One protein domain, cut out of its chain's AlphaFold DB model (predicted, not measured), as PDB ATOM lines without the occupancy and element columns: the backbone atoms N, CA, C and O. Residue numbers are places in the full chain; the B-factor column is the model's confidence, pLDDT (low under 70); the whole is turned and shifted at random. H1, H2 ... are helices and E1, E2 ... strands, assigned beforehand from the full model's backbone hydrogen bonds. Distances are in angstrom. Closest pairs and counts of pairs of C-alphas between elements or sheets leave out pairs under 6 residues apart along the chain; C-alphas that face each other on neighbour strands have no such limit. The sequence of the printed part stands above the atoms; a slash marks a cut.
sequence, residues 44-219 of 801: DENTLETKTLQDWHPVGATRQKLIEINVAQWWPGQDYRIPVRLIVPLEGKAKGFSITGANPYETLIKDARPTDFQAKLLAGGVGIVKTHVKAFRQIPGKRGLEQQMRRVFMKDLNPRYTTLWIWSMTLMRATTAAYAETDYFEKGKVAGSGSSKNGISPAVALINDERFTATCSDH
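What this domain is: This is residues 44 to 219 of the 801 residues of the protein "EF-hand domain-containing protein" of Verrucomicrobiales bacterium (UniProt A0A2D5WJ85). A twisted sheet of seven strands curls round one long helix, H4, which lies near the middle, and H5 covers the strands E6 and E7 at one edge. H3 sits at one end of the long axis, while H2 packs on the sheet toward the other end and little H1 just brushes it. The printed part has 176 residues, with five named helices and seven named strands in the order E1 E2 E3 E4 H1 H2 E5 H3 H4 E6 H5 E7. The sheet is mixed, in the order E1 E2 E3 E5 E4 E6 E7, and the class is mixed, helices and strands. The whole is compact, with a radius of gyration of the C-alphas of 15.7 A, and elongated in outline, 51 by 29 by 29 A.

How they stand to each other: E1, residues 52 to 59, E2, residues 62 to 75, and E3, residues 78 to 89, form a meander, each strand the antiparallel neighbour of the one before, in two hairpins. N 53 and O 66 are 2.8 A apart, and N 84 and O 67 2.8 A, within hydrogen-bond range. E4, residues 94 to 100, H1, residues 105 to 108, H2, residues 116 to 123, and E5, residues 127 to 130, make a strand-helix-strand unit, parallel neighbour strands with helices between, its crossover right-handed. N 129 and O 98 are 2.9 A apart; E5 is also antiparallel to E3, with N 85 and O 130 at 2.8 A. H1 only grazes the sheet; H2 is on it at a height of 8.4 A. H3, residues 145 to 156, is close to but not clearly touching H4, residues 163 to 180; their closest C-alphas, Glu 146 and Thr 163, are 7.2 A apart. The closest C-alphas of E2 and H4 are Val 71 and Thr 170, 5.9 A. E6, residues 185 to 195, bends by 87 degrees at residue 188 and is parallel to E4, with N 186 and O 94 at 2.8 A. E5, H3 H4, E6 form a split unit, E4 between its strands, also right-handed. H5, residues 197 to 208, touches residues 164 to 172 of H4 alone, at a steep tilt of 62 degrees, the same way; the closest C-alphas are Ser 168 and Ser 201, 4.5 A. H5 lies over E6 and E7, residues 214 to 218, at a height of 7.6 A; E6, H5, E7 make another right-handed unit, with N 218 and O 194 at 2.9 A. H4 and H5 with the sheet make two layers, helices on one face. Each O i to N i+4 pair is within hydrogen-bond range in H2 and H4, 6 of 8 in H3 and 7 of 8 in H5; H1 is too short for one.

Where its parts are: E1 begins at C-alpha 52 (124.245, 125.178, 131.215). From first to last C-alpha E2 measures 37.2 A, E3 35.0 A, E6 25.9 A and H4 25.7 A. E7 ends at C-alpha 218 (134.273, 98.279, 118.009).

The domain as a whole: The two C-alphas farthest apart, Glu 91 and Lys 155, are 51.1 A apart. The printed part has no cut. The link from E5 to H3, residues 131 to 144, is long. Mean pLDDT of the printed part is 92.7, and no printed residue is under 70; H3 has a mean of 79.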
ATOM      1  N   ASP A  44     140.350 125.420 120.362       92.56
ATOM      2  CA  ASP A  44     140.381 126.679 121.112       92.56
ATOM      3  C   ASP A  44     139.225 126.782 122.121       92.56
ATOM      4  O   ASP A  44     138.072 126.450 121.835       92.56
ATOM      5  N   GLU A  45     139.551 127.257 123.317       93.12
ATOM      6  CA  GLU A  45     138.621 127.495 124.418       93.12
ATOM      7  C   GLU A  45     137.921 128.856 124.282       93.12
ATOM      8  O   GLU A  45     136.762 128.990 124.662       93.12
ATOM      9  N   ASN A  46     138.561 129.851 123.652       94.19
ATOM     10  CA  ASN A  46     138.001 131.202 123.503       94.19
ATOM     11  C   ASN A  46     136.780 131.247 122.567       94.19
ATOM     12  O   ASN A  46     135.932 132.130 122.683       94.19
ATOM     13  N   THR A  47     136.659 130.277 121.658       93.06
ATOM     14  CA  THR A  47     135.493 130.097 120.778       93.06
ATOM     15  C   THR A  47     134.363 129.289 121.435       93.06
ATOM     16  O   THR A  47     133.320 129.077 120.808       93.06
ATOM     17  N   LEU A  48     134.559 128.744 122.644       95.31
ATOM     18  CA  LEU A  48     133.662 127.753 123.244       95.31
ATOM     19  C   LEU A  48     132.374 128.382 123.794       95.31
ATOM     20  O   LEU A  48     132.232 128.670 124.982       95.31
ATOM     21  N   GLU A  49     131.359 128.474 122.942       96.75
ATOM     22  CA  GLU A  49     130.002 128.727 123.411       96.75
ATOM     23  C   GLU A  49     129.413 127.482 124.097       96.75
ATOM     24  O   GLU A  49     129.188 126.439 123.468       96.75
ATOM     25  N   THR A  50     129.067 127.610 125.377       97.31
ATOM     26  CA  THR A  50     128.258 126.621 126.104       97.31
ATOM     27  C   THR A  50     126.872 127.181 126.446       97.31
ATOM     28  O   THR A  50     126.516 128.308 126.091       97.31
ATOM     29  N   LYS A  51     126.041 126.357 127.083       97.62
ATOM     30  CA  LYS A  51     124.798 126.739 127.758       97.62
ATOM     31  C   LYS A  51     124.517 125.696 128.834       97.62
ATOM     32  O   LYS A  51     124.226 124.547 128.505       97.62
ATOM     33  N   THR A  52     124.585 126.076 130.104       98.12
ATOM     34  CA  THR A  52     124.245 125.178 131.215       98.12
ATOM     35  C   THR A  52     122.753 124.828 131.188       98.12
ATOM     36  O   THR A  52     121.903 125.710 131.095       98.12
ATOM     37  N   LEU A  53     122.437 123.533 131.256       97.50
ATOM     38  CA  LEU A  53     121.078 122.997 131.416       97.50
ATOM     39  C   LEU A  53     120.835 122.472 132.836       97.50
ATOM     40  O   LEU A  53     119.741 122.617 133.370       97.50
ATOM     41  N   GLN A  54     121.859 121.868 133.438       98.19
ATOM     42  CA  GLN A  54     121.934 121.529 134.858       98.19
ATOM     43  C   GLN A  54     123.366 121.831 135.296       98.19
ATOM     44  O   GLN A  54     124.299 121.303 134.688       98.19
ATOM     45  N   ASP A  55     123.551 122.680 136.305       98.25
ATOM     46  CA  ASP A  55     124.891 122.967 136.829       98.25
ATOM     47  C   ASP A  55     125.412 121.810 137.705       98.25
ATOM     48  O   ASP A  55     124.702 120.820 137.916       98.25
ATOM     49  N   TRP A  56     126.649 121.908 138.197       98.44
ATOM     50  CA  TRP A  56     127.274 120.891 139.042       98.44
ATOM     51  C   TRP A  56     126.451 120.570 140.296       98.44
ATOM     52  O   TRP A  56     126.279 121.399 141.187       98.44
ATOM     53  N   HIS A  57     125.983 119.324 140.393       98.38
ATOM     54  CA  HIS A  57     125.223 118.813 141.537       98.38
ATOM     55  C   HIS A  57     125.651 117.378 141.900       98.38
ATOM     56  O   HIS A  57     126.142 116.645 141.032       98.38
ATOM     57  N   PRO A  58     125.492 116.950 143.168       98.00
ATOM     58  CA  PRO A  58     125.817 115.592 143.592       98.00
ATOM     59  C   PRO A  58     124.784 114.571 143.090       98.00
ATOM     60  O   PRO A  58     123.576 114.776 143.182       98.00
ATOM     61  N   VAL A  59     125.273 113.431 142.600       97.50
ATOM     62  CA  VAL A  59     124.489 112.285 142.121       97.50
ATOM     63  C   VAL A  59     125.137 111.013 142.673       97.50
ATOM     64  O   VAL A  59     126.028 110.419 142.057       97.50
ATOM     65  N   GLY A  60     124.729 110.612 143.880       95.12
ATOM     66  CA  GLY A  60     125.397 109.540 144.626       95.12
ATOM     67  C   GLY A  60     126.873 109.872 144.872       95.12
ATOM     68  O   GLY A  60     127.195 110.970 145.309       95.12
ATOM     69  N   ALA A  61     127.777 108.950 144.534       95.44
ATOM     70  CA  ALA A  61     129.230 109.124 144.666       95.44
ATOM     71  C   ALA A  61     129.885 109.956 143.530       95.44
ATOM     72  O   ALA A  61     131.081 109.825 143.271       95.44
ATOM     73  N   THR A  62     129.122 110.798 142.824       98.19
ATOM     74  CA  THR A  62     129.613 111.629 141.706       98.19
ATOM     75  C   THR A  62     129.090 113.057 141.792       98.19
ATOM     76  O   THR A  62     128.057 113.293 142.413       98.19
ATOM     77  N   ARG A  63     129.752 114.000 141.117       98.12
ATOM     78  CA  ARG A  63     129.169 115.296 140.726       98.12
ATOM     79  C   ARG A  63     128.933 115.299 139.220       98.12
ATOM     80  O   ARG A  63     129.728 114.719 138.476       98.12
ATOM     81  N   GLN A  64     127.846 115.921 138.768       98.62
ATOM     82  CA  GLN A  64     127.458 115.933 137.353       98.62
ATOM     83  C   GLN A  64     126.998 117.308 136.878       98.62
ATOM     84  O   GLN A  64     126.317 118.016 137.615       98.62
ATOM     85  N   LYS A  65     127.316 117.636 135.620       98.62
ATOM     86  CA  LYS A  65     126.842 118.828 134.899       98.62
ATOM     87  C   LYS A  65     126.270 118.428 133.543       98.62
ATOM     88  O   LYS A  65     126.794 117.521 132.892       98.62
ATOM     89  N   LEU A  66     125.218 119.112 133.101       98.69
ATOM     90  CA  LEU A  66     124.688 119.025 131.741       98.69
ATOM     91  C   LEU A  66     124.818 120.392 131.068       98.69
ATOM     92  O   LEU A  66     124.196 121.361 131.502       98.69
ATOM     93  N   ILE A  67     125.575 120.449 129.976       98.38
ATOM     94  CA  ILE A  67     125.737 121.636 129.126       98.38
ATOM     95  C   ILE A  67     125.303 121.313 127.692       98.38
ATOM     96  O   ILE A  67     125.431 120.172 127.260       98.38
ATOM     97  N   GLU A  68     124.836 122.296 126.926       97.25
ATOM     98  CA  GLU A  68     124.855 122.237 125.459       97.25
ATOM     99  C   GLU A  68     126.093 122.975 124.945       97.25
ATOM    100  O   GLU A  68     126.241 124.168 125.203       97.25
ATOM    101  N   ILE A  69     126.959 122.293 124.198       97.19
ATOM    102  CA  ILE A  69     128.097 122.912 123.501       97.19
ATOM    103  C   ILE A  69     127.680 123.341 122.093       97.19
ATOM    104  O   ILE A  69     126.917 122.620 121.442       97.19
ATOM    105  N   ASN A  70     128.199 124.465 121.594       95.56
ATOM    106  CA  ASN A  70     128.241 124.729 120.156       95.56
ATOM    107  C   ASN A  70     129.477 124.046 119.549       95.56
ATOM    108  O   ASN A  70     130.607 124.261 119.994       95.56
ATOM    109  N   VAL A  71     129.253 123.190 118.548       93.12
ATOM    110  CA  VAL A  71     130.330 122.503 117.810       93.12
ATOM    111  C   VAL A  71     130.639 123.208 116.492       93.12
ATOM    112  O   VAL A  71     131.756 123.110 116.005       93.12
ATOM    113  N   ALA A  72     129.642 123.857 115.891       88.31
ATOM    114  CA  ALA A  72     129.729 124.488 114.582       88.31
ATOM    115  C   ALA A  72     128.424 125.232 114.274       88.31
ATOM    116  O   ALA A  72     127.335 124.733 114.570       88.31
ATOM    117  N   GLN A  73     128.492 126.315 113.500       85.50
ATOM    118  CA  GLN A  73     127.346 126.659 112.656       85.50
ATOM    119  C   GLN A  73     127.212 125.617 111.531       85.50
ATOM    120  O   GLN A  73     128.150 125.406 110.752       85.50
ATOM    121  N   TRP A  74     126.053 124.947 111.478       79.81
ATOM    122  CA  TRP A  74     125.623 124.078 110.365       79.81
ATOM    123  C   TRP A  74     125.238 124.879 109.113       79.81
ATOM    124  O   TRP A  74     125.553 124.453 108.009       79.81
ATOM    125  N   TRP A  75     124.606 126.037 109.306       83.12
ATOM    126  CA  TRP A  75     124.117 126.992 108.312       83.12
ATOM    127  C   TRP A  75     124.300 128.407 108.899       83.12
ATOM    128  O   TRP A  75     124.324 128.524 110.129       83.12
ATOM    129  N   PRO A  76     124.413 129.473 108.082       77.94
ATOM    130  CA  PRO A  76     124.638 130.831 108.582       77.94
ATOM    131  C   PRO A  76     123.602 131.264 109.630       77.94
ATOM    132  O   PRO A  76     122.399 131.196 109.379       77.94
ATOM    133  N   GLY A  77     124.076 131.712 110.795       80.38
ATOM    134  CA  GLY A  77     123.220 132.195 111.886       80.38
ATOM    135  C   GLY A  77     122.418 131.101 112.600       80.38
ATOM    136  O   GLY A  77     121.355 131.388 113.151       80.38
ATOM    137  N   GLN A  78     122.874 129.844 112.563       83.88
ATOM    138  CA  GLN A  78     122.136 128.726 113.146       83.88
ATOM    139  C   GLN A  78     123.073 127.722 113.860       83.88
ATOM    140  O   GLN A  78     124.061 127.260 113.298       83.88
ATOM    141  N   ASP A  79     122.729 127.353 115.098       90.38
ATOM    142  CA  ASP A  79     123.453 126.432 116.005       90.38
ATOM    143  C   ASP A  79     123.419 124.915 115.718       90.38
ATOM    144  O   ASP A  79     122.388 124.274 115.972       90.38
ATOM    145  N   TYR A  80     124.552 124.268 115.402       91.12
ATOM    146  CA  TYR A  80     124.732 122.846 115.733       91.12
ATOM    147  C   TYR A  80     125.148 122.679 117.207       91.12
ATOM    148  O   TYR A  80     126.292 122.374 117.548       91.12
ATOM    149  N   ARG A  81     124.168 122.859 118.102       93.06
ATOM    150  CA  ARG A  81     124.325 122.604 119.543       93.06
ATOM    151  C   ARG A  81     123.994 121.161 119.942       93.06
ATOM    152  O   ARG A  81     123.038 120.581 119.410       93.06
ATOM    153  N   ILE A  82     124.782 120.587 120.857       95.19
ATOM    154  CA  ILE A  82     124.687 119.191 121.332       95.19
ATOM    155  C   ILE A  82     124.866 119.117 122.857       95.19
ATOM    156  O   ILE A  82     125.782 119.753 123.377       95.19
ATOM    157  N   PRO A  83     124.054 118.326 123.588       97.00
ATOM    158  CA  PRO A  83     124.258 118.109 125.016       97.00
ATOM    159  C   PRO A  83     125.504 117.263 125.317       97.00
ATOM    160  O   PRO A  83     125.733 116.222 124.695       97.00
ATOM    161  N   VAL A  84     126.244 117.669 126.344       98.44
ATOM    162  CA  VAL A  84     127.336 116.926 126.978       98.44
ATOM    163  C   VAL A  84     127.024 116.783 128.465       98.44
ATOM    164  O   VAL A  84     126.775 117.770 129.159       98.44
ATOM    165  N   ARG A  85     127.047 115.542 128.955       98.56
ATOM    166  CA  ARG A  85     127.006 115.204 130.379       98.56
ATOM    167  C   ARG A  85     128.440 114.990 130.849       98.56
ATOM    168  O   ARG A  85     129.107 114.057 130.392       98.56
ATOM    169  N   LEU A  86     128.883 115.844 131.760       98.75
ATOM    170  CA  LEU A  86     130.158 115.735 132.458       98.75
ATOM    171  C   LEU A  86     129.921 115.044 133.805       98.75
ATOM    172  O   LEU A  86     128.929 115.329 134.479       98.75
ATOM    173  N   ILE A  87     130.799 114.111 134.174       98.69
ATOM    174  CA  ILE A  87     130.714 113.321 135.409       98.69
ATOM    175  C   ILE A  87     132.115 113.235 136.011       98.69
ATOM    176  O   ILE A  87     133.045 112.768 135.349       98.69
ATOM    177  N   VAL A  88     132.247 113.640 137.272       98.75
ATOM    178  CA  VAL A  88     133.493 113.570 138.051       98.75
ATOM    179  C   VAL A  88     133.215 112.959 139.436       98.75
ATOM    180  O   VAL A  88     132.043 112.806 139.805       98.75
ATOM    181  N   PRO A  89     134.239 112.570 140.215       97.94
ATOM    182  CA  PRO A  89     134.034 111.998 141.548       97.94
ATOM    183  C   PRO A  89     133.376 113.006 142.507       97.94
ATOM    184  O   PRO A  89     133.383 114.216 142.256       97.94
ATOM    185  N   LEU A  90     132.784 112.536 143.610       96.62
ATOM    186  CA  LEU A  90     132.126 113.422 144.585       96.62
ATOM    187  C   LEU A  90     133.089 114.452 145.210       96.62
ATOM    188  O   LEU A  90     132.677 115.572 145.491       96.62
ATOM    189  N   GLU A  91     134.369 114.103 145.333       94.31
ATOM    190  CA  GLU A  91     135.442 114.934 145.894       94.31
ATOM    191  C   GLU A  91     136.627 115.027 144.908       94.31
ATOM    192  O   GLU A  91     136.709 114.250 143.955       94.31
ATOM    193  N   GLY A  92     137.533 115.995 145.092       94.69
ATOM    194  CA  GLY A  92     138.708 116.187 144.224       94.69
ATOM    195  C   GLY A  92     138.389 116.682 142.800       94.69
ATOM    196  O   GLY A  92     137.367 117.337 142.578       94.69
ATOM    197  N   LYS A  93     139.268 116.375 141.836       97.50
ATOM    198  CA  LYS A  93     139.115 116.663 140.396       97.50
ATOM    199  C   LYS A  93     139.332 115.391 139.568       97.50
ATOM    200  O   LYS A  93     140.007 114.466 140.012       97.50
ATOM    201  N   ALA A  94     138.765 115.346 138.366       98.50
ATOM    202  CA  ALA A  94     138.970 114.273 137.398       98.50
ATOM    203  C   ALA A  94     140.213 114.539 136.532       98.50
ATOM    204  O   ALA A  94     140.232 115.499 135.762       98.50
ATOM    205  N   LYS A  95     141.239 113.689 136.612       98.38
ATOM    206  CA  LYS A  95     142.485 113.849 135.850       98.38
ATOM    207  C   LYS A  95     142.417 113.107 134.519       98.38
ATOM    208  O   LYS A  95     142.756 111.928 134.420       98.38
ATOM    209  N   GLY A  96     141.976 113.813 133.483       98.62
ATOM    210  CA  GLY A  96     141.558 113.189 132.229       98.62
ATOM    211  C   GLY A  96     140.244 112.405 132.371       98.62
ATOM    212  O   GLY A  96     139.590 112.418 133.420       98.62
ATOM    213  N   PHE A  97     139.807 111.756 131.290       98.88
ATOM    214  CA  PHE A  97     138.492 111.108 131.236       98.88
ATOM    215  C   PHE A  97     138.328 110.079 130.111       98.88
ATOM    216  O   PHE A  97     138.985 110.130 129.069       98.88
ATOM    217  N   SER A  98     137.362 109.172 130.277       98.62
ATOM    218  CA  SER A  98     136.842 108.358 129.172       98.62
ATOM    219  C   SER A  98     135.666 109.064 128.492       98.62
ATOM    220  O   SER A  98     134.736 109.514 129.168       98.62
ATOM    221  N   ILE A  99     135.687 109.151 127.156       98.44
ATOM    222  CA  ILE A  99     134.650 109.818 126.356       98.44
ATOM    223  C   ILE A  99     133.890 108.842 125.448       98.44
ATOM    224  O   ILE A  99     134.471 107.994 124.768       98.44
ATOM    225  N   THR A 100     132.559 108.973 125.425       94.38
ATOM    226  CA  THR A 100     131.653 108.147 124.605       94.38
ATOM    227  C   THR A 100     130.533 108.975 123.970       94.38
ATOM    228  O   THR A 100     129.945 109.849 124.611       94.38
ATOM    229  N   GLY A 101     130.189 108.676 122.712       89.88
ATOM    230  CA  GLY A 101     129.155 109.396 121.958       89.88
ATOM    231  C   GLY A 101     127.848 108.622 121.699       89.88
ATOM    232  O   GLY A 101     126.860 109.204 121.254       89.88
ATOM    233  N   ALA A 102     127.780 107.319 121.997       83.75
ATOM    234  CA  ALA A 102     126.642 106.460 121.634       83.75
ATOM    235  C   ALA A 102     125.392 106.623 122.530       83.75
ATOM    236  O   ALA A 102     124.499 105.766 122.514       83.75
ATOM    237  N   ASN A 103     125.287 107.704 123.299       91.81
ATOM    238  CA  ASN A 103     124.253 107.911 124.312       91.81
ATOM    239  C   ASN A 103     122.909 108.332 123.672       91.81
ATOM    240  O   ASN A 103     122.892 109.268 122.871       91.81
ATOM    241  N   PRO A 104     121.764 107.683 123.967       89.69
ATOM    242  CA  PRO A 104     120.456 108.173 123.520       89.69
ATOM    243  C   PRO A 104     120.166 109.562 124.107       89.69
ATOM    244  O   PRO A 104     120.424 109.786 125.287       89.69
ATOM    245  N   TYR A 105     119.615 110.482 123.306       89.31
ATOM    246  CA  TYR A 105     119.401 111.878 123.719       89.31
ATOM    247  C   TYR A 105     118.555 111.977 125.004       89.31
ATOM    248  O   TYR A 105     118.977 112.585 125.981       89.31
ATOM    249  N   GLU A 106     117.420 111.271 125.044       89.62
ATOM    250  CA  GLU A 106     116.493 111.193 126.188       89.62
ATOM    251  C   GLU A 106     117.104 110.606 127.475       89.62
ATOM    252  O   GLU A 106     116.566 110.805 128.565       89.62
ATOM    253  N   THR A 107     118.203 109.855 127.357       89.94
ATOM    254  CA  THR A 107     118.961 109.316 128.496       89.94
ATOM    255  C   THR A 107     120.059 110.283 128.929       89.94
ATOM    256  O   THR A 107     120.308 110.428 130.117       89.94
ATOM    257  N   LEU A 108     120.702 110.960 127.975       92.56
ATOM    258  CA  LEU A 108     121.826 111.866 128.209       92.56
ATOM    259  C   LEU A 108     121.419 113.158 128.939       92.56
ATOM    260  O   LEU A 108     122.160 113.660 129.785       92.56
ATOM    261  N   ILE A 109     120.211 113.656 128.658       93.94
ATOM    262  CA  ILE A 109     119.608 114.800 129.364       93.94
ATOM    263  C   ILE A 109     119.173 114.481 130.806       93.94
ATOM    264  O   ILE A 109     118.658 115.360 131.485       93.94
ATOM    265  N   LYS A 110     119.364 113.243 131.281       94.94
ATOM    266  CA  LYS A 110     119.083 112.814 132.657       94.94
ATOM    267  C   LYS A 110     120.379 112.468 133.376       94.94
ATOM    268  O   LYS A 110     121.386 112.150 132.741       94.94
ATOM    269  N   ASP A 111     120.337 112.513 134.699       97.00
ATOM    270  CA  ASP A 111     121.504 112.247 135.531       97.00
ATOM    271  C   ASP A 111     121.932 110.786 135.370       97.00
ATOM    272  O   ASP A 111     121.127 109.848 135.426       97.00
ATOM    273  N   ALA A 112     123.212 110.588 135.080       94.44
ATOM    274  CA  ALA A 112     123.719 109.302 134.647       94.44
ATOM    275  C   ALA A 112     124.120 108.462 135.857       94.44
ATOM    276  O   ALA A 112     124.984 108.857 136.634       94.44
ATOM    277  N   ARG A 113     123.588 107.246 135.968       93.19
ATOM    278  CA  ARG A 113     124.209 106.223 136.820       93.19
ATOM    279  C   ARG A 113     125.440 105.679 136.076       93.19
ATOM    280  O   ARG A 113     125.283 105.252 134.926       93.19
ATOM    281  N   PRO A 114     126.660 105.738 136.643       94.38
ATOM    282  CA  PRO A 114     127.812 105.043 136.075       94.38
ATOM    283  C   PRO A 114     127.547 103.532 136.015       94.38
ATOM    284  O   PRO A 114     126.840 102.997 136.866       94.38
ATOM    285  N   THR A 115     128.112 102.841 135.025       94.81
ATOM    286  CA  THR A 115     128.254 101.376 135.100       94.81
ATOM    287  C   THR A 115     129.342 101.012 136.107       94.81
ATOM    288  O   THR A 115     130.190 101.848 136.407       94.81
ATOM    289  N   ASP A 116     129.388  99.765 136.571       95.19
ATOM    290  CA  ASP A 116     130.386  99.283 137.538       95.19
ATOM    291  C   ASP A 116     131.825  99.624 137.112       95.19
ATOM    292  O   ASP A 116     132.622 100.104 137.914       95.19
ATOM    293  N   PHE A 117     132.151  99.470 135.823       96.31
ATOM    294  CA  PHE A 117     133.451  99.872 135.279       96.31
ATOM    295  C   PHE A 117     133.667 101.395 135.313       96.31
ATOM    296  O   PHE A 117     134.723 101.859 135.736       96.31
ATOM    297  N   GLN A 118     132.660 102.195 134.938       97.31
ATOM    298  CA  GLN A 118     132.738 103.661 135.021       97.31
ATOM    299  C   GLN A 118     132.855 104.152 136.472       97.31
ATOM    300  O   GLN A 118     133.558 105.125 136.721       97.31
ATOM    301  N   ALA A 119     132.220 103.473 137.431       97.44
ATOM    302  CA  ALA A 119     132.355 103.759 138.855       97.44
ATOM    303  C   ALA A 119     133.785 103.495 139.354       97.44
ATOM    304  O   ALA A 119     134.313 104.304 140.111       97.44
ATOM    305  N   LYS A 120     134.448 102.427 138.881       97.12
ATOM    306  CA  LYS A 120     135.870 102.190 139.178       97.12
ATOM    307  C   LYS A 120     136.794 103.238 138.547       97.12
ATOM    308  O   LYS A 120     137.723 103.676 139.212       97.12
ATOM    309  N   LEU A 121     136.537 103.662 137.300       98.06
ATOM    310  CA  LEU A 121     137.286 104.766 136.674       98.06
ATOM    311  C   LEU A 121     137.189 106.042 137.529       98.06
ATOM    312  O   LEU A 121     138.209 106.630 137.875       98.06
ATOM    313  N   LEU A 122     135.972 106.408 137.947       98.44
ATOM    314  CA  LEU A 122     135.722 107.559 138.819       98.44
ATOM    315  C   LEU A 122     136.391 107.406 140.196       98.44
ATOM    316  O   LEU A 122     137.002 108.352 140.678       98.44
ATOM    317  N   ALA A 123     136.359 106.218 140.806       96.75
ATOM    318  CA  ALA A 123     137.064 105.953 142.063       96.75
ATOM    319  C   ALA A 123     138.596 106.103 141.938       96.75
ATOM    320  O   ALA A 123     139.248 106.495 142.901       96.75
ATOM    321  N   GLY A 124     139.162 105.848 140.754       96.38
ATOM    322  CA  GLY A 124     140.563 106.130 140.420       96.38
ATOM    323  C   GLY A 124     140.842 107.568 139.956       96.38
ATOM    324  O   GLY A 124     141.927 107.836 139.450       96.38
ATOM    325  N   GLY A 125     139.884 108.494 140.078       97.69
ATOM    326  CA  GLY A 125     140.058 109.899 139.690       97.69
ATOM    327  C   GLY A 125     139.913 110.188 138.191       97.69
ATOM    328  O   GLY A 125     140.282 111.274 137.751       97.69
ATOM    329  N   VAL A 126     139.375 109.262 137.392       98.62
ATOM    330  CA  VAL A 126     139.159 109.442 135.944       98.62
ATOM    331  C   VAL A 126     137.715 109.858 135.674       98.62
ATOM    332  O   VAL A 126     136.770 109.161 136.045       98.62
ATOM    333  N   GLY A 127     137.526 110.990 134.996       98.75
ATOM    334  CA  GLY A 127     136.197 111.504 134.660       98.75
ATOM    335  C   GLY A 127     135.492 110.685 133.575       98.75
ATOM    336  O   GLY A 127     136.106 109.902 132.849       98.75
ATOM    337  N   ILE A 128     134.186 110.905 133.414       98.69
ATOM    338  CA  ILE A 128     133.399 110.308 132.328       98.69
ATOM    339  C   ILE A 128     132.668 111.415 131.565       98.69
ATOM    340  O   ILE A 128     131.834 112.127 132.126       98.69
ATOM    341  N   VAL A 129     132.936 111.515 130.263       98.62
ATOM    342  CA  VAL A 129     132.286 112.467 129.353       98.62
ATOM    343  C   VAL A 129     131.343 111.708 128.421       98.62
ATOM    344  O   VAL A 129     131.734 110.774 127.713       98.62
ATOM    345  N   LYS A 130     130.068 112.096 128.416       98.06
ATOM    346  CA  LYS A 130     129.034 111.495 127.565       98.06
ATOM    347  C   LYS A 130     128.460 112.571 126.651       98.06
ATOM    348  O   LYS A 130     128.002 113.605 127.121       98.06
ATOM    349  N   THR A 131     128.469 112.326 125.346       96.88
ATOM    350  CA  THR A 131     127.879 113.209 124.322       96.88
ATOM    351  C   THR A 131     126.981 112.404 123.371       96.88
ATOM    352  O   THR A 131     126.820 111.190 123.552       96.88
ATOM    353  N   HIS A 132     126.355 113.057 122.390       93.44
ATOM    354  CA  HIS A 132     125.441 112.438 121.427       93.44
ATOM    355  C   HIS A 132     125.970 112.519 119.987       93.44
ATOM    356  O   HIS A 132     125.774 113.513 119.289       93.44
ATOM    357  N   VAL A 133     126.562 111.422 119.511       89.62
ATOM    358  CA  VAL A 133     126.962 111.222 118.108       89.62
ATOM    359  C   VAL A 133     126.188 110.029 117.527       89.62
ATOM    360  O   VAL A 133     126.674 108.911 117.365       89.62
ATOM    361  N   LYS A 134     124.888 110.255 117.303       87.50
ATOM    362  CA  LYS A 134     123.955 109.284 116.710       87.50
ATOM    363  C   LYS A 134     123.133 109.948 115.605       87.50
ATOM    364  O   LYS A 134     123.250 111.141 115.346       87.50
ATOM    365  N   ALA A 135     122.315 109.154 114.911       81.31
ATOM    366  CA  ALA A 135     121.535 109.615 113.764       81.31
ATOM    367  C   ALA A 135     120.648 110.822 114.126       81.31
ATOM    368  O   ALA A 135     119.743 110.695 114.951       81.31
ATOM    369  N   PHE A 136     120.863 111.954 113.448       82.81
ATOM    370  CA  PHE A 136     120.367 113.296 113.801       82.81
ATOM    371  C   PHE A 136     118.854 113.407 114.051       82.81
ATOM    372  O   PHE A 136     118.405 114.267 114.800       82.81
ATOM    373  N   ARG A 137     118.058 112.485 113.495       80.44
ATOM    374  CA  ARG A 137     116.627 112.306 113.808       80.44
ATOM    375  C   ARG A 137     116.315 111.996 115.285       80.44
ATOM    376  O   ARG A 137     115.143 112.007 115.640       80.44
ATOM    377  N   GLN A 138     117.319 111.658 116.098       82.62
ATOM    378  CA  GLN A 138     117.221 111.449 117.551       82.62
ATOM    379  C   GLN A 138     117.494 112.729 118.362       82.62
ATOM    380  O   GLN A 138     117.332 112.714 119.577       82.62
ATOM    381  N   ILE A 139     117.898 113.820 117.704       84.06
ATOM    382  CA  ILE A 139     118.171 115.117 118.327       84.06
ATOM    383  C   ILE A 139     116.976 116.042 118.038       84.06
ATOM    384  O   ILE A 139     116.604 116.197 116.865       84.06
ATOM    385  N   PRO A 140     116.375 116.692 119.052       85.06
ATOM    386  CA  PRO A 140     115.353 117.715 118.849       85.06
ATOM    387  C   PRO A 140     115.799 118.787 117.843       85.06
ATOM    388  O   PRO A 140     116.959 119.197 117.812       85.06
ATOM    389  N   GLY A 141     114.883 119.200 116.966       84.19
ATOM    390  CA  GLY A 141     115.138 120.198 115.920       84.19
ATOM    391  C   GLY A 141     116.005 119.746 114.729       84.19
ATOM    392  O   GLY A 141     115.956 120.401 113.695       84.19
ATOM    393  N   LYS A 142     116.750 118.628 114.802       85.12
ATOM    394  CA  LYS A 142     117.717 118.220 113.749       85.12
ATOM    395  C   LYS A 142     117.244 117.064 112.847       85.12
ATOM    396  O   LYS A 142     118.017 116.494 112.072       85.12
ATOM    397  N   ARG A 143     115.950 116.725 112.882       84.56
ATOM    398  CA  ARG A 143     115.328 115.771 111.941       84.56
ATOM    399  C   ARG A 143     115.350 116.345 110.518       84.56
ATOM    400  O   ARG A 143     114.752 117.379 110.265       84.56
ATOM    401  N   GLY A 144     115.981 115.628 109.588       79.69
ATOM    402  CA  GLY A 144     116.173 116.077 108.202       79.69
ATOM    403  C   GLY A 144     117.562 116.666 107.921       79.69
ATOM    404  O   GLY A 144     117.892 116.897 106.760       79.69
ATOM    405  N   LEU A 145     118.397 116.872 108.947       82.31
ATOM    406  CA  LEU A 145     119.716 117.482 108.770       82.31
ATOM    407  C   LEU A 145     120.658 116.641 107.903       82.31
ATOM    408  O   LEU A 145     121.277 117.168 106.988       82.31
ATOM    409  N   GLU A 146     120.741 115.333 108.147       77.06
ATOM    410  CA  GLU A 146     121.594 114.412 107.375       77.06
ATOM    411  C   GLU A 146     121.310 114.521 105.863       77.06
ATOM    412  O   GLU A 146     122.210 114.481 105.025       77.06
ATOM    413  N   GLN A 147     120.042 114.752 105.515       78.75
ATOM    414  CA  GLN A 147     119.573 114.963 104.150       78.75
ATOM    415  C   GLN A 147     119.982 116.334 103.595       78.75
ATOM    416  O   GLN A 147     120.301 116.427 102.412       78.75
ATOM    417  N   GLN A 148     119.984 117.387 104.418       79.81
ATOM    418  CA  GLN A 148     120.440 118.728 104.038       79.81
ATOM    419  C   GLN A 148     121.962 118.773 103.853       79.81
ATOM    420  O   GLN A 148     122.417 119.163 102.779       79.81
ATOM    421  N   MET A 149     122.731 118.302 104.844       82.38
ATOM    422  CA  MET A 149     124.198 118.219 104.805       82.38
ATOM    423  C   MET A 149     124.666 117.509 103.531       82.38
ATOM    424  O   MET A 149     125.447 118.069 102.769       82.38
ATOM    425  N   ARG A 150     124.080 116.347 103.200       76.44
ATOM    426  CA  ARG A 150     124.388 115.624 101.954       76.44
ATOM    427  C   ARG A 150     124.217 116.467 100.688       76.44
ATOM    428  O   ARG A 150     124.986 116.302  99.748       76.44
ATOM    429  N   ARG A 151     123.186 117.318 100.619       76.44
ATOM    430  CA  ARG A 151     122.904 118.144  99.430       76.44
ATOM    431  C   ARG A 151     123.881 119.299  99.270       76.44
ATOM    432  O   ARG A 151     124.007 119.789  98.155       76.44
ATOM    433  N   VAL A 152     124.538 119.729 100.346       81.38
ATOM    434  CA  VAL A 152     125.605 120.734 100.281       81.38
ATOM    435  C   VAL A 152     126.943 120.048 100.022       81.38
ATOM    436  O   VAL A 152     127.567 120.385  99.026       81.38
ATOM    437  N   PHE A 153     127.255 118.958 100.736       82.06
ATOM    438  CA  PHE A 153     128.408 118.093 100.450       82.06
ATOM    439  C   PHE A 153     128.520 117.693  98.966       82.06
ATOM    440  O   PHE A 153     129.592 117.746  98.382       82.06
ATOM    441  N   MET A 154     127.413 117.322  98.313       77.88
ATOM    442  CA  MET A 154     127.417 116.966  96.881       77.88
ATOM    443  C   MET A 154     127.695 118.154  95.938       77.88
ATOM    444  O   MET A 154     128.016 117.935  94.773       77.88
ATOM    445  N   LYS A 155     127.567 119.402  96.410       78.06
ATOM    446  CA  LYS A 155     127.881 120.618  95.642       78.06
ATOM    447  C   LYS A 155     129.315 121.086  95.818       78.06
ATOM    448  O   LYS A 155     129.838 121.662  94.873       78.06
ATOM    449  N   ASP A 156     129.928 120.895  96.982       79.50
ATOM    450  CA  ASP A 156     131.222 121.500  97.335       79.50
ATOM    451  C   ASP A 156     132.311 120.496  97.750       79.50
ATOM    452  O   ASP A 156     133.475 120.871  97.834       79.50
ATOM    453  N   LEU A 157     131.946 119.230  97.978       76.44
ATOM    454  CA  LEU A 157     132.784 118.182  98.572       76.44
ATOM    455  C   LEU A 157     133.396 118.587  99.928       76.44
ATOM    456  O   LEU A 157     134.403 118.025 100.355       76.44
ATOM    457  N   ASN A 158     132.778 119.534 100.643       82.44
ATOM    458  CA  ASN A 158     133.309 120.045 101.898       82.44
ATOM    459  C   ASN A 158     133.083 119.023 103.035       82.44
ATOM    460  O   ASN A 158     131.934 118.725 103.390       82.44
ATOM    461  N   PRO A 159     134.158 118.503 103.655       78.44
ATOM    462  CA  PRO A 159     134.096 117.454 104.673       78.44
ATOM    463  C   PRO A 159     133.232 117.828 105.891       78.44
ATOM    464  O   PRO A 159     132.645 116.923 106.491       78.44
ATOM    465  N   ARG A 160     133.066 119.128 106.205       83.62
ATOM    466  CA  ARG A 160     132.203 119.652 107.290       83.62
ATOM    467  C   ARG A 160     130.755 119.169 107.186       83.62
ATOM    468  O   ARG A 160     130.098 118.956 108.204       83.62
ATOM    469  N   TYR A 161     130.278 118.894 105.971       84.19
ATOM    470  CA  TYR A 161     128.938 118.365 105.706       84.19
ATOM    471  C   TYR A 161     128.857 116.826 105.687       84.19
ATOM    472  O   TYR A 161     127.863 116.254 105.231       84.19
ATOM    473  N   THR A 162     129.857 116.124 106.224       82.81
ATOM    474  CA  THR A 162     129.790 114.676 106.462       82.81
ATOM    475  C   THR A 162     129.396 114.355 107.905       82.81
ATOM    476  O   THR A 162     129.813 115.012 108.858       82.81
ATOM    477  N   THR A 163     128.641 113.267 108.085       86.06
ATOM    478  CA  THR A 163     128.328 112.705 109.412       86.06
ATOM    479  C   THR A 163     129.595 112.394 110.219       86.06
ATOM    480  O   THR A 163     129.594 112.532 111.437       86.06
ATOM    481  N   LEU A 164     130.679 111.987 109.545       86.00
ATOM    482  CA  LEU A 164     131.942 111.636 110.190       86.00
ATOM    483  C   LEU A 164     132.642 112.861 110.790       86.00
ATOM    484  O   LEU A 164     133.073 112.795 111.939       86.00
ATOM    485  N   TRP A 165     132.702 113.977 110.056       88.56
ATOM    486  CA  TRP A 165     133.291 115.232 110.535       88.56
ATOM    487  C   TRP A 165     132.576 115.728 111.783       88.56
ATOM    488  O   TRP A 165     133.184 115.790 112.849       88.56
ATOM    489  N   ILE A 166     131.267 115.973 111.698       89.81
ATOM    490  CA  ILE A 166     130.547 116.609 112.807       89.81
ATOM    491  C   ILE A 166     130.510 115.732 114.065       89.81
ATOM    492  O   ILE A 166     130.560 116.259 115.171       89.81
ATOM    493  N   TRP A 167     130.504 114.399 113.937       92.75
ATOM    494  CA  TRP A 167     130.601 113.493 115.089       92.75
ATOM    495  C   TRP A 167     131.997 113.488 115.723       92.75
ATOM    496  O   TRP A 167     132.103 113.484 116.948       92.75
ATOM    497  N   SER A 168     133.061 113.550 114.923       93.31
ATOM    498  CA  SER A 168     134.440 113.594 115.433       93.31
ATOM    499  C   SER A 168     134.731 114.938 116.107       93.31
ATOM    500  O   SER A 168     135.192 114.969 117.246       93.31
ATOM    501  N   MET A 169     134.319 116.046 115.479       93.81
ATOM    502  CA  MET A 169     134.414 117.384 116.072       93.81
ATOM    503  C   MET A 169     133.539 117.522 117.327       93.81
ATOM    504  O   MET A 169     133.940 118.193 118.268       93.81
ATOM    505  N   THR A 170     132.388 116.837 117.415       95.69
ATOM    506  CA  THR A 170     131.567 116.812 118.647       95.69
ATOM    507  C   THR A 170     132.315 116.175 119.826       95.69
ATOM    508  O   THR A 170     132.156 116.630 120.957       95.69
ATOM    509  N   LEU A 171     133.142 115.148 119.590       97.50
ATOM    510  CA  LEU A 171     133.976 114.542 120.636       97.50
ATOM    511  C   LEU A 171     135.108 115.490 121.050       97.50
ATOM    512  O   LEU A 171     135.289 115.735 122.239       97.50
ATOM    513  N   MET A 172     135.814 116.075 120.082       97.25
ATOM    514  CA  MET A 172     136.898 117.035 120.335       97.25
ATOM    515  C   MET A 172     136.403 118.301 121.050       97.25
ATOM    516  O   MET A 172     137.032 118.777 121.992       97.25
ATOM    517  N   ARG A 173     135.225 118.814 120.681       97.75
ATOM    518  CA  ARG A 173     134.607 119.968 121.342       97.75
ATOM    519  C   ARG A 173     134.110 119.649 122.749       97.75
ATOM    520  O   ARG A 173     134.228 120.486 123.636       97.75
ATOM    521  N   ALA A 174     133.608 118.434 122.978       98.44
ATOM    522  CA  ALA A 174     133.290 117.957 124.321       98.44
ATOM    523  C   ALA A 174     134.555 117.797 125.187       98.44
ATOM    524  O   ALA A 174     134.489 118.057 126.384       98.44
ATOM    525  N   THR A 175     135.706 117.455 124.594       98.50
ATOM    526  CA  THR A 175     137.013 117.484 125.275       98.50
ATOM    527  C   THR A 175     137.433 118.909 125.648       98.50
ATOM    528  O   THR A 175     137.849 119.130 126.782       98.50
ATOM    529  N   THR A 176     137.260 119.889 124.752       98.25
ATOM    530  CA  THR A 176     137.488 121.315 125.064       98.25
ATOM    531  C   THR A 176     136.588 121.775 126.217       98.25
ATOM    532  O   THR A 176     137.075 122.334 127.191       98.25
ATOM    533  N   ALA A 177     135.293 121.449 126.169       98.38
ATOM    534  CA  ALA A 177     134.341 121.827 127.213       98.38
ATOM    535  C   ALA A 177     134.550 121.117 128.559       98.38
ATOM    536  O   ALA A 177     134.243 121.694 129.595       98.38
ATOM    537  N   ALA A 178     135.081 119.892 128.569       98.56
ATOM    538  CA  ALA A 178     135.471 119.230 129.810       98.56
ATOM    539  C   ALA A 178     136.676 119.930 130.461       98.56
ATOM    540  O   ALA A 178     136.670 120.141 131.668       98.56
ATOM    541  N   TYR A 179     137.683 120.334 129.679       98.12
ATOM    542  CA  TYR A 179     138.875 120.995 130.221       98.12
ATOM    543  C   TYR A 179     138.692 122.480 130.577       98.12
ATOM    544  O   TYR A 179     139.445 122.963 131.417       98.12
ATOM    545  N   ALA A 180     137.674 123.157 130.038       97.62
ATOM    546  CA  ALA A 180     137.262 124.493 130.488       97.62
ATOM    547  C   ALA A 180     136.669 124.490 131.918       97.62
ATOM    548  O   ALA A 180     136.774 125.470 132.657       97.62
ATOM    549  N   GLU A 181     136.087 123.370 132.364       98.00
ATOM    550  CA  GLU A 181     135.572 123.180 133.730       98.00
ATOM    551  C   GLU A 181     136.729 122.868 134.708       98.00
ATOM    552  O   GLU A 181     136.766 121.823 135.364       98.00
ATOM    553  N   THR A 182     137.706 123.777 134.784       97.38
ATOM    554  CA  THR A 182     139.001 123.608 135.474       97.38
ATOM    555  C   THR A 182     138.899 123.320 136.976       97.38
ATOM    556  O   THR A 182     139.822 122.748 137.557       97.38
ATOM    557  N   ASP A 183     137.777 123.644 137.627       97.69
ATOM    558  CA  ASP A 183     137.492 123.269 139.022       97.69
ATOM    559  C   ASP A 183     137.095 121.799 139.214       97.69
ATOM    560  O   ASP A 183     137.098 121.297 140.338       97.69
ATOM    561  N   TYR A 184     136.812 121.089 138.123       98.44
ATOM    562  CA  TYR A 184     136.302 119.720 138.128       98.44
ATOM    563  C   TYR A 184     137.171 118.768 137.302       98.44
ATOM    564  O   TYR A 184     137.216 117.580 137.624       98.44
ATOM    565  N   PHE A 185     137.906 119.266 136.301       98.50
ATOM    566  CA  PHE A 185     138.845 118.488 135.490       98.50
ATOM    567  C   PHE A 185     140.275 119.043 135.530       98.50
ATOM    568  O   PHE A 185     140.506 120.247 135.460       98.50
ATOM    569  N   GLU A 186     141.245 118.133 135.552       98.00
ATOM    570  CA  GLU A 186     142.662 118.392 135.290       98.00
ATOM    571  C   GLU A 186     143.075 117.749 133.964       98.00
ATOM    572  O   GLU A 186     142.577 116.678 133.601       98.00
ATOM    573  N   LYS A 187     144.038 118.358 133.259       97.56
ATOM    574  CA  LYS A 187     144.605 117.782 132.030       97.56
ATOM    575  C   LYS A 187     145.253 116.424 132.326       97.56
ATOM    576  O   LYS A 187     146.086 116.292 133.224       97.56
ATOM    577  N   GLY A 188     144.866 115.415 131.552       97.94
ATOM    578  CA  GLY A 188     145.326 114.038 131.693       97.94
ATOM    579  C   GLY A 188     145.045 113.220 130.436       97.94
ATOM    580  O   GLY A 188     144.826 113.771 129.357       97.94
ATOM    581  N   LYS A 189     145.043 111.893 130.579       98.50
ATOM    582  CA  LYS A 189     144.735 110.967 129.483       98.50
ATOM    583  C   LYS A 189     143.274 111.107 129.030       98.50
ATOM    584  O   LYS A 189     142.381 111.250 129.865       98.50
ATOM    585  N   VAL A 190     143.011 111.015 127.727       98.81
ATOM    586  CA  VAL A 190     141.648 110.964 127.169       98.81
ATOM    587  C   VAL A 190     141.497 109.744 126.274       98.81
ATOM    588  O   VAL A 190     142.147 109.634 125.232       98.81
ATOM    589  N   ALA A 191     140.596 108.845 126.665       98.62
ATOM    590  CA  ALA A 191     140.314 107.619 125.928       98.62
ATOM    591  C   ALA A 191     138.917 107.663 125.303       98.62
ATOM    592  O   ALA A 191     137.900 107.589 126.006       98.62
ATOM    593  N   GLY A 192     138.867 107.761 123.977       98.00
ATOM    594  CA  GLY A 192     137.626 107.650 123.220       98.00
ATOM    595  C   GLY A 192     137.252 106.188 122.985       98.00
ATOM    596  O   GLY A 192     138.105 105.367 122.654       98.00
ATOM    597  N   SER A 193     135.974 105.840 123.137       96.75
ATOM    598  CA  SER A 193     135.509 104.489 122.799       96.75
ATOM    599  C   SER A 193     134.118 104.454 122.179       96.75
ATOM    600  O   SER A 193     133.262 105.310 122.437       96.75
ATOM    601  N   GLY A 194     133.879 103.446 121.338       94.25
ATOM    602  CA  GLY A 194     132.601 103.325 120.661       94.25
ATOM    603  C   GLY A 194     132.521 102.286 119.553       94.25
ATOM    604  O   GLY A 194     133.524 101.746 119.107       94.25
ATOM    605  N   SER A 195     131.290 102.064 119.074       90.81
ATOM    606  CA  SER A 195     130.998 101.142 117.970       90.81
ATOM    607  C   SER A 195     130.604 101.843 116.661       90.81
ATOM    608  O   SER A 195     129.973 102.907 116.688       90.81
ATOM    609  N   SER A 196     130.903 101.226 115.511       89.00
ATOM    610  CA  SER A 196     130.503 101.679 114.166       89.00
ATOM    611  C   SER A 196     131.092 103.055 113.818       89.00
ATOM    612  O   SER A 196     132.223 103.359 114.185       89.00
ATOM    613  N   LYS A 197     130.327 103.942 113.168       86.56
ATOM    614  CA  LYS A 197     130.679 105.365 112.979       86.56
ATOM    615  C   LYS A 197     131.089 106.065 114.284       86.56
ATOM    616  O   LYS A 197     131.978 106.899 114.263       86.56
ATOM    617  N   ASN A 198     130.488 105.691 115.416       88.81
ATOM    618  CA  ASN A 198     130.842 106.202 116.743       88.81
ATOM    619  C   ASN A 198     132.106 105.525 117.338       88.81
ATOM    620  O   ASN A 198     132.592 105.987 118.359       88.81
ATOM    621  N   GLY A 199     132.643 104.460 116.734       90.50
ATOM    622  CA  GLY A 199     134.004 103.956 116.984       90.50
ATOM    623  C   GLY A 199     135.039 104.627 116.075       90.50
ATOM    624  O   GLY A 199     136.100 105.034 116.527       90.50
ATOM    625  N   ILE A 200     134.674 104.873 114.813       92.31
ATOM    626  CA  ILE A 200     135.521 105.609 113.864       92.31
ATOM    627  C   ILE A 200     135.730 107.066 114.329       92.31
ATOM    628  O   ILE A 200     136.844 107.564 114.250       92.31
ATOM    629  N   SER A 201     134.717 107.754 114.871       94.00
ATOM    630  CA  SER A 201     134.872 109.144 115.344       94.00
ATOM    631  C   SER A 201     135.919 109.337 116.463       94.00
ATOM    632  O   SER A 201     136.702 110.276 116.352       94.00
ATOM    633  N   PRO A 202     136.018 108.477 117.499       95.31
ATOM    634  CA  PRO A 202     137.169 108.415 118.403       95.31
ATOM    635  C   PRO A 202     138.524 108.226 117.712       95.31
ATOM    636  O   PRO A 202     139.494 108.858 118.112       95.31
ATOM    637  N   ALA A 203     138.602 107.396 116.668       94.81
ATOM    638  CA  ALA A 203     139.833 107.205 115.900       94.81
ATOM    639  C   ALA A 203     140.208 108.449 115.066       94.81
ATOM    640  O   ALA A 203     141.375 108.826 115.018       94.81
ATOM    641  N   VAL A 204     139.226 109.150 114.487       93.38
ATOM    642  CA  VAL A 204     139.432 110.457 113.830       93.38
ATOM    643  C   VAL A 204     139.865 111.516 114.845       93.38
ATOM    644  O   VAL A 204     140.799 112.264 114.571       93.38
ATOM    645  N   ALA A 205     139.239 111.572 116.024       95.00
ATOM    646  CA  ALA A 205     139.663 112.474 117.092       95.00
ATOM    647  C   ALA A 205     141.115 112.185 117.512       95.00
ATOM    648  O   ALA A 205     141.917 113.104 117.573       95.00
ATOM    649  N   LEU A 206     141.499 110.913 117.666       96.44
ATOM    650  CA  LEU A 206     142.883 110.516 117.946       96.44
ATOM    651  C   LEU A 206     143.884 111.024 116.888       96.44
ATOM    652  O   LEU A 206     144.964 111.491 117.240       96.44
ATOM    653  N   ILE A 207     143.524 110.977 115.601       93.69
ATOM    654  CA  ILE A 207     144.357 111.445 114.475       93.69
ATOM    655  C   ILE A 207     144.525 112.980 114.452       93.69
ATOM    656  O   ILE A 207     145.574 113.461 114.009       93.69
ATOM    657  N   ASN A 208     143.521 113.734 114.919       91.94
ATOM    658  CA  ASN A 208     143.393 115.186 114.704       91.94
ATOM    659  C   ASN A 208     143.377 116.041 115.999       91.94
ATOM    660  O   ASN A 208     143.296 117.265 115.918       91.94
ATOM    661  N   ASP A 209     143.448 115.423 117.182       94.38
ATOM    662  CA  ASP A 209     143.478 116.070 118.502       94.38
ATOM    663  C   ASP A 209     144.521 115.375 119.391       94.38
ATOM    664  O   ASP A 209     144.384 114.199 119.741       94.38
ATOM    665  N   GLU A 210     145.577 116.094 119.773       95.12
ATOM    666  CA  GLU A 210     146.658 115.544 120.602       95.12
ATOM    667  C   GLU A 210     146.221 115.224 122.032       95.12
ATOM    668  O   GLU A 210     146.839 114.393 122.698       95.12
ATOM    669  N   ARG A 211     145.114 115.820 122.496       97.56
ATOM    670  CA  ARG A 211     144.551 115.567 123.828       97.56
ATOM    671  C   ARG A 211     143.973 114.156 123.932       97.56
ATOM    672  O   ARG A 211     143.852 113.644 125.040       97.56
ATOM    673  N   PHE A 212     143.622 113.531 122.803       98.25
ATOM    674  CA  PHE A 212     143.238 112.123 122.749       98.25
ATOM    675  C   PHE A 212     144.496 111.252 122.799       98.25
ATOM    676  O   PHE A 212     145.391 111.360 121.960       98.25
ATOM    677  N   THR A 213     144.536 110.364 123.790       98.62
ATOM    678  CA  THR A 213     145.663 109.464 124.070       98.62
ATOM    679  C   THR A 213     145.306 107.990 123.876       98.62
ATOM    680  O   THR A 213     146.202 107.150 123.917       98.62
ATOM    681  N   ALA A 214     144.029 107.656 123.646       98.38
ATOM    682  CA  ALA A 214     143.622 106.309 123.256       98.38
ATOM    683  C   ALA A 214     142.340 106.241 122.409       98.38
ATOM    684  O   ALA A 214     141.428 107.062 122.565       98.38
ATOM    685  N   THR A 215     142.230 105.186 121.589       97.62
ATOM    686  CA  THR A 215     140.971 104.772 120.944       97.62
ATOM    687  C   THR A 215     140.673 103.280 121.122       97.62
ATOM    688  O   THR A 215     141.528 102.429 120.873       97.62
ATOM    689  N   CYS A 216     139.432 102.955 121.500       97.00
ATOM    690  CA  CYS A 216     138.891 101.592 121.479       97.00
ATOM    691  C   CYS A 216     137.659 101.528 120.564       97.00
ATOM    692  O   CYS A 216     136.601 102.087 120.876       97.00
ATOM    693  N   SER A 217     137.822 100.887 119.408       95.31
ATOM    694  CA  SER A 217     136.928 101.023 118.255       95.31
ATOM    695  C   SER A 217     136.283  99.693 117.863       95.31
ATOM    696  O   SER A 217     136.837  98.909 117.087       95.31
ATOM    697  N   ASP A 218     135.081  99.441 118.376       93.44
ATOM    698  CA  ASP A 218     134.273  98.279 118.009       93.44
ATOM    699  C   ASP A 218     133.618  98.512 116.645       93.44
ATOM    700  O   ASP A 218     133.284  99.645 116.290       93.44
ATOM    701  N   HIS A 219     133.321  97.472 115.866       91.44
ATOM    702  CA  HIS A 219     132.419  97.724 114.735       91.44
ATOM    703  C   HIS A 219     133.047  98.543 113.586       91.44
ATOM    704  O   HIS A 219     132.305  99.058 112.750       91.44
TER     705      HIS A 219